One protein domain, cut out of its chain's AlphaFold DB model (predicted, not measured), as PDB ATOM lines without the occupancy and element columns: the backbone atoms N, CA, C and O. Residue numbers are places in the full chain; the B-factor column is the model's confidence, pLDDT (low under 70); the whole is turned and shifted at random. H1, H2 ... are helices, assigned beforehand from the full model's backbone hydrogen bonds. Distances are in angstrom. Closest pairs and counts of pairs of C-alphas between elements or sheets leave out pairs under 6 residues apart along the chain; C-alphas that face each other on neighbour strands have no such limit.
ATOM      1  N   GLY A   2      22.511  -8.495  -7.828       81.88
ATOM      2  CA  GLY A   2      22.619  -7.524  -6.716       81.88
ATOM      3  C   GLY A   2      23.961  -6.781  -6.630       81.88
ATOM      4  O   GLY A   2      23.960  -5.559  -6.562       81.88
ATOM      5  N   TRP A   3      25.081  -7.498  -6.791       85.56
ATOM      6  CA  TRP A   3      26.438  -6.928  -6.730       85.56
ATOM      7  C   TRP A   3      26.641  -5.685  -7.611       85.56
ATOM      8  O   TRP A   3      27.228  -4.705  -7.179       85.56
ATOM      9  N   PHE A   4      26.108  -5.700  -8.838       85.56
ATOM     10  CA  PHE A   4      26.235  -4.567  -9.756       85.56
ATOM     11  C   PHE A   4      25.596  -3.291  -9.190       85.56
ATOM     12  O   PHE A   4      26.180  -2.220  -9.290       85.56
ATOM     13  N   PHE A   5      24.414  -3.409  -8.580       87.75
ATOM     14  CA  PHE A   5      23.708  -2.265  -8.006       87.75
ATOM     15  C   PHE A   5      24.344  -1.785  -6.700       87.75
ATOM     16  O   PHE A   5      24.305  -0.597  -6.409       87.75
ATOM     17  N   GLU A   6      24.962  -2.687  -5.938       90.94
ATOM     18  CA  GLU A   6      25.731  -2.337  -4.741       90.94
ATOM     19  C   GLU A   6      27.028  -1.588  -5.081       90.94
ATOM     20  O   GLU A   6      27.575  -0.906  -4.223       90.94
ATOM     21  N   HIS A   7      27.546  -1.757  -6.301       92.50
ATOM     22  CA  HIS A   7      28.843  -1.235  -6.747       92.50
ATOM     23  C   HIS A   7      28.687  -0.301  -7.959       92.50
ATOM     24  O   HIS A   7      29.585  -0.176  -8.793       92.50
ATOM     25  N   LEU A   8      27.523   0.345  -8.082       91.88
ATOM     26  CA  LEU A   8      27.202   1.207  -9.220       91.88
ATOM     27  C   LEU A   8      28.179   2.390  -9.330       91.88
ATOM     28  O   LEU A   8      28.599   2.728 -10.434       91.88
ATOM     29  N   ASP A   9      28.588   2.963  -8.198       93.25
ATOM     30  CA  ASP A   9      29.543   4.077  -8.150       93.25
ATOM     31  C   ASP A   9      30.942   3.662  -8.627       93.25
ATOM     32  O   ASP A   9      31.584   4.397  -9.380       93.25
ATOM     33  N   ASP A  10      31.392   2.455  -8.269       94.44
ATOM     34  CA  ASP A  10      32.664   1.903  -8.748       94.44
ATOM     35  C   ASP A  10      32.629   1.704 -10.268       94.44
ATOM     36  O   ASP A  10      33.581   2.040 -10.977       94.44
ATOM     37  N   VAL A  11      31.503   1.195 -10.785       93.38
ATOM     38  CA  VAL A  11      31.285   1.041 -12.228       93.38
ATOM     39  C   VAL A  11      31.275   2.401 -12.923       93.38
ATOM     40  O   VAL A  11      31.930   2.541 -13.952       93.38
ATOM     41  N   LEU A  12      30.561   3.396 -12.393       93.50
ATOM     42  CA  LEU A  12      30.502   4.746 -12.964       93.50
ATOM     43  C   LEU A  12      31.883   5.405 -12.998       93.50
ATOM     44  O   LEU A  12      32.285   5.931 -14.035       93.50
ATOM     45  N   SER A  13      32.632   5.312 -11.899       94.12
ATOM     46  CA  SER A  13      34.005   5.811 -11.805       94.12
ATOM     47  C   SER A  13      34.907   5.176 -12.864       94.12
ATOM     48  O   SER A  13      35.593   5.871 -13.612       94.12
ATOM     49  N   ASP A  14      34.897   3.849 -12.985       95.44
ATOM     50  CA  ASP A  14      35.735   3.166 -13.972       95.44
ATOM     51  C   ASP A  14      35.276   3.456 -15.416       95.44
ATOM     52  O   ASP A  14      36.098   3.589 -16.329       95.44
ATOM     53  N   MET A  15      33.969   3.597 -15.649       94.50
ATOM     54  CA  MET A  15      33.418   3.954 -16.960       94.50
ATOM     55  C   MET A  15      33.814   5.374 -17.386       94.50
ATOM     56  O   MET A  15      34.166   5.570 -18.557       94.50
ATOM     57  N   SER A  16      33.851   6.341 -16.468       94.25
ATOM     58  CA  SER A  16      34.305   7.701 -16.783       94.25
ATOM     59  C   SER A  16      35.810   7.731 -17.069       94.25
ATOM     60  O   SER A  16      36.245   8.311 -18.067       94.25
ATOM     61  N   VAL A  17      36.612   6.993 -16.295       94.88
ATOM     62  CA  VAL A  17      38.075   6.948 -16.446       94.88
ATOM     63  C   VAL A  17      38.513   6.203 -17.711       94.88
ATOM     64  O   VAL A  17      39.274   6.741 -18.520       94.88
ATOM     65  N   PHE A  18      38.051   4.966 -17.915       94.50
ATOM     66  CA  PHE A  18      38.555   4.102 -18.993       94.50
ATOM     67  C   PHE A  18      37.783   4.247 -20.301       94.50
ATOM     68  O   PHE A  18      38.319   3.975 -21.380       94.50
ATOM     69  N   HIS A  19      36.520   4.659 -20.224       91.56
ATOM     70  CA  HIS A  19      35.628   4.711 -21.377       91.56
ATOM     71  C   HIS A  19      35.100   6.109 -21.699       91.56
ATOM     72  O   HIS A  19      34.473   6.246 -22.755       91.56
ATOM     73  N   ARG A  20      35.410   7.123 -20.871       91.81
ATOM     74  CA  ARG A  20      34.936   8.513 -21.008       91.81
ATOM     75  C   ARG A  20      33.418   8.585 -21.136       91.81
ATOM     76  O   ARG A  20      32.888   9.220 -22.042       91.81
ATOM     77  N   VAL A  21      32.752   7.817 -20.283       88.81
ATOM     78  CA  VAL A  21      31.300   7.754 -20.169       88.81
ATOM     79  C   VAL A  21      30.930   8.299 -18.803       88.81
ATOM     80  O   VAL A  21      31.236   7.657 -17.802       88.81
ATOM     81  N   ASP A  22      30.288   9.460 -18.784       82.75
ATOM     82  CA  ASP A  22      29.863  10.113 -17.543       82.75
ATOM     83  C   ASP A  22      28.452   9.666 -17.124       82.75
ATOM     84  O   ASP A  22      28.180   9.506 -15.937       82.75
ATOM     85  N   GLU A  23      27.584   9.375 -18.100       84.12
ATOM     86  CA  GLU A  23      26.191   8.967 -17.891       84.12
ATOM     87  C   GLU A  23      25.917   7.616 -18.582       84.12
ATOM     88  O   GLU A  23      26.210   7.417 -19.764       84.12
ATOM     89  N   LEU A  24      25.420   6.632 -17.823       80.00
ATOM     90  CA  LEU A  24      25.232   5.249 -18.297       80.00
ATOM     91  C   LEU A  24      23.904   5.024 -19.018       80.00
ATOM     92  O   LEU A  24      23.808   4.132 -19.863       80.00
ATOM     93  N   ASP A  25      22.890   5.802 -18.669       82.44
ATOM     94  CA  ASP A  25      21.531   5.757 -19.204       82.44
ATOM     95  C   ASP A  25      21.456   6.170 -20.678       82.44
ATOM     96  O   ASP A  25      20.561   5.728 -21.401       82.44
ATOM     97  N   GLU A  26      22.453   6.911 -21.159       80.50
ATOM     98  CA  GLU A  26      22.573   7.282 -22.567       80.50
ATOM     99  C   GLU A  26      23.238   6.199 -23.438       80.50
ATOM    100  O   GLU A  26      23.193   6.278 -24.671       80.50
ATOM    101  N   LEU A  27      23.844   5.156 -22.846       86.38
ATOM    102  CA  LEU A  27      24.489   4.101 -23.629       86.38
ATOM    103  C   LEU A  27      23.521   2.983 -24.029       86.38
ATOM    104  O   LEU A  27      22.948   2.304 -23.173       86.38
ATOM    105  N   PRO A  28      23.461   2.632 -25.329       90.50
ATOM    106  CA  PRO A  28      22.813   1.402 -25.753       90.50
ATOM    107  C   PRO A  28      23.421   0.190 -25.038       90.50
ATOM    108  O   PRO A  28      24.645   0.028 -24.999       90.50
ATOM    109  N   ALA A  29      22.572  -0.723 -24.555       88.81
ATOM    110  CA  ALA A  29      23.007  -1.926 -23.836       88.81
ATOM    111  C   ALA A  29      24.048  -2.755 -24.618       88.81
ATOM    112  O   ALA A  29      24.986  -3.300 -24.035       88.81
ATOM    113  N   ALA A  30      23.925  -2.790 -25.951       92.12
ATOM    114  CA  ALA A  30      24.861  -3.466 -26.851       92.12
ATOM    115  C   ALA A  30      26.292  -2.892 -26.807       92.12
ATOM    116  O   ALA A  30      27.246  -3.599 -27.119       92.12
ATOM    117  N   VAL A  31      26.449  -1.625 -26.415       89.69
ATOM    118  CA  VAL A  31      27.745  -0.947 -26.253       89.69
ATOM    119  C   VAL A  31      28.197  -0.978 -24.795       89.69
ATOM    120  O   VAL A  31      29.387  -1.149 -24.525       89.69
ATOM    121  N   PHE A  32      27.256  -0.849 -23.860       90.44
ATOM    122  CA  PHE A  32      27.522  -0.860 -22.425       90.44
ATOM    123  C   PHE A  32      28.074  -2.206 -21.937       90.44
ATOM    124  O   PHE A  32      29.135  -2.242 -21.315       90.44
ATOM    125  N   LEU A  33      27.409  -3.321 -22.260       90.62
ATOM    126  CA  LEU A  33      27.780  -4.642 -21.738       90.62
ATOM    127  C   LEU A  33      29.223  -5.049 -22.093       90.62
ATOM    128  O   LEU A  33      29.960  -5.445 -21.188       90.62
ATOM    129  N   PRO A  34      29.699  -4.905 -23.349       92.88
ATOM    130  CA  PRO A  34      31.091  -5.211 -23.675       92.88
ATOM    131  C   PRO A  34      32.118  -4.345 -22.936       92.88
ATOM    132  O   PRO A  34      33.235  -4.803 -22.709       92.88
ATOM    133  N   ARG A  35      31.771  -3.098 -22.589       93.38
ATOM    134  CA  ARG A  35      32.639  -2.188 -21.824       93.38
ATOM    135  C   ARG A  35      32.677  -2.583 -20.354       93.38
ATOM    136  O   ARG A  35      33.759  -2.777 -19.813       93.38
ATOM    137  N   MET A  36      31.511  -2.830 -19.760       91.81
ATOM    138  CA  MET A  36      31.387  -3.288 -18.375       91.81
ATOM    139  C   MET A  36      32.207  -4.564 -18.118       91.81
ATOM    140  O   MET A  36      32.950  -4.636 -17.145       91.81
ATOM    141  N   VAL A  37      32.155  -5.548 -19.025       92.31
ATOM    142  CA  VAL A  37      32.936  -6.793 -18.892       92.31
ATOM    143  C   VAL A  37      34.449  -6.533 -18.859       92.31
ATOM    144  O   VAL A  37      35.182  -7.254 -18.184       92.31
ATOM    145  N   ARG A  38      34.941  -5.496 -19.551       95.25
ATOM    146  CA  ARG A  38      36.373  -5.151 -19.542       95.25
ATOM    147  C   ARG A  38      36.831  -4.523 -18.234       95.25
ATOM    148  O   ARG A  38      38.023  -4.596 -17.957       95.25
ATOM    149  N   LEU A  39      35.931  -3.964 -17.425       94.06
ATOM    150  CA  LEU A  39      36.309  -3.308 -16.170       94.06
ATOM    151  C   LEU A  39      37.017  -4.270 -15.207       94.06
ATOM    152  O   LEU A  39      37.962  -3.877 -14.536       94.06
ATOM    153  N   ALA A  40      36.667  -5.561 -15.230       90.88
ATOM    154  CA  ALA A  40      37.358  -6.590 -14.447       90.88
ATOM    155  C   ALA A  40      38.840  -6.786 -14.839       90.88
ATOM    156  O   ALA A  40      39.627  -7.332 -14.061       90.88
ATOM    157  N   LEU A  41      39.228  -6.368 -16.049       93.56
ATOM    158  CA  LEU A  41      40.603  -6.435 -16.551       93.56
ATOM    159  C   LEU A  41      41.397  -5.161 -16.244       93.56
ATOM    160  O   LEU A  41      42.629  -5.207 -16.247       93.56
ATOM    161  N   TYR A  42      40.718  -4.041 -15.997       94.56
ATOM    162  CA  TYR A  42      41.359  -2.783 -15.634       94.56
ATOM    163  C   TYR A  42      41.702  -2.756 -14.155       94.56
ATOM    164  O   TYR A  42      41.026  -3.363 -13.330       94.56
ATOM    165  N   ASP A  43      42.765  -2.039 -13.803       93.50
ATOM    166  CA  ASP A  43      43.159  -1.860 -12.406       93.50
ATOM    167  C   ASP A  43      42.385  -0.696 -11.768       93.50
ATOM    168  O   ASP A  43      42.959   0.295 -11.331       93.50
ATOM    169  N   GLY A  44      41.055  -0.810 -11.822       94.69
ATOM    170  CA  GLY A  44      40.090   0.178 -11.347       94.69
ATOM    171  C   GLY A  44      39.349  -0.243 -10.078       94.69
ATOM    172  O   GLY A  44      39.630  -1.289  -9.475       94.69
ATOM    173  N   ALA A  45      38.377   0.579  -9.689       95.12
ATOM    174  CA  ALA A  45      37.558   0.383  -8.496       95.12
ATOM    175  C   ALA A  45      36.806  -0.957  -8.535       95.12
ATOM    176  O   ALA A  45      36.827  -1.704  -7.552       95.12
ATOM    177  N   VAL A  46      36.265  -1.334  -9.699       94.81
ATOM    178  CA  VAL A  46      35.556  -2.607  -9.914       94.81
ATOM    179  C   VAL A  46      36.461  -3.796  -9.599       94.81
ATOM    180  O   VAL A  46      36.083  -4.696  -8.849       94.81
ATOM    181  N   ARG A  47      37.692  -3.809 -10.124       93.94
ATOM    182  CA  ARG A  47      38.634  -4.916  -9.890       93.94
ATOM    183  C   ARG A  47      39.074  -4.986  -8.432       93.94
ATOM    184  O   ARG A  47      39.229  -6.084  -7.897       93.94
ATOM    185  N   HIS A  48      39.267  -3.841  -7.785       93.31
ATOM    186  CA  HIS A  48      39.590  -3.789  -6.363       93.31
ATOM    187  C   HIS A  48      38.440  -4.336  -5.502       93.31
ATOM    188  O   HIS A  48      38.673  -5.176  -4.631       93.31
ATOM    189  N   ALA A  49      37.198  -3.943  -5.789       91.94
ATOM    190  CA  ALA A  49      36.023  -4.446  -5.087       91.94
ATOM    191  C   ALA A  49      35.833  -5.962  -5.282       91.94
ATOM    192  O   ALA A  49      35.606  -6.688  -4.314       91.94
ATOM    193  N   MET A  50      36.044  -6.470  -6.504       90.75
ATOM    194  CA  MET A  50      36.024  -7.912  -6.782       90.75
ATOM    195  C   MET A  50      37.078  -8.683  -5.974       90.75
ATOM    196  O   MET A  50      36.777  -9.753  -5.452       90.75
ATOM    197  N   ARG A  51      38.303  -8.156  -5.838       91.06
ATOM    198  CA  ARG A  51      39.344  -8.801  -5.014       91.06
ATOM    199  C   ARG A  51      38.955  -8.837  -3.541       91.06
ATOM    200  O   ARG A  51      39.055  -9.892  -2.924       91.06
ATOM    201  N   ARG A  52      38.444  -7.726  -3.000       88.19
ATOM    202  CA  ARG A  52      37.994  -7.663  -1.599       88.19
ATOM    203  C   ARG A  52      36.883  -8.664  -1.303       88.19
ATOM    204  O   ARG A  52      36.928  -9.299  -0.256       88.19
ATOM    205  N   ALA A  53      35.940  -8.849  -2.226       86.06
ATOM    206  CA  ALA A  53      34.869  -9.836  -2.077       86.06
ATOM    207  C   ALA A  53      35.385 -11.289  -2.051       86.06
ATOM    208  O   ALA A  53      34.789 -12.144  -1.403       86.06
ATOM    209  N   VAL A  54      36.495 -11.580  -2.737       84.56
ATOM    210  CA  VAL A  54      37.137 -12.908  -2.716       84.56
ATOM    211  C   VAL A  54      37.988 -13.103  -1.459       84.56
ATOM    212  O   VAL A  54      38.015 -14.195  -0.896       84.56
ATOM    213  N   GLU A  55      38.687 -12.058  -1.017       81.25
ATOM    214  CA  GLU A  55      39.573 -12.091   0.154       81.25
ATOM    215  C   GLU A  55      38.810 -12.047   1.485       81.25
ATOM    216  O   GLU A  55      39.314 -12.527   2.500       81.25
ATOM    217  N   GLN A  56      37.591 -11.504   1.487       67.75
ATOM    218  CA  GLN A  56      36.692 -11.463   2.637       67.75
ATOM    219  C   GLN A  56      35.406 -12.232   2.316       67.75
ATOM    220  O   GLN A  56      34.360 -11.611   2.113       67.75
TER     221      GLN A  56
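Overview. This is residues 2 to 56 of the 107 residues of an uncharacterized protein of Amycolatopsis sp. Hca4 (UniProt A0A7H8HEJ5). Helix H2 sits in the middle, with H3 crossing it nearly at a right angle and H4 starting beside it and then running away from it, while the short H1 lies near the beginning of H2. The loop and first turn of H3 at residues 25 to 31 stick out at one end of the longest axis, and the end of H4 lies at the other. The 55 printed residues hold four named helices in the order H1, H2, H3, H4 and no named strand, and the class is all helix. The whole is compact, with a radius of gyration of the C-alphas of 11.0 A, yet elongated, spanning 34 by 22 by 16 A.

Arrangement. H1, residues 2 to 6, is close to H2, residues 8 to 19, but not clearly touching; their closest C-alphas, of Phe 4 and Val 11, are 7.9 A apart. H2 touches H3, residues 29 to 39, about perpendicular at 89 degrees; their closest C-alphas, of Asp 14 and Leu 39, are 6.9 A apart. H2 touches H4, residues 45 to 55, with residues 10 to 14 alone, at a steep tilt of 50 degrees, opposite ways; the closest C-alphas, of Asp 10 and Ala 45, are 5.1 A apart. H1 is apart from H3 and H4. Every O i to N i+4 pair is within hydrogen-bond range in H1, H2 and H4, but 4 of 7 are in H3.

Along the chain. H1 begins at C-alpha 2 (22.619, -7.524, -6.716). H2 measures 15.2 A from first to last C-alpha, H3 15.4 A and H4 15.3 A. H4 ends at C-alpha 55 (39.573, -12.091, 0.154).

Size, cuts and confidence. The C-alphas of Glu 26 and Gln 56, the two farthest apart, are 34.4 A from each other. The printed part has no cut and no long link. Residue 56 is under pLDDT 70.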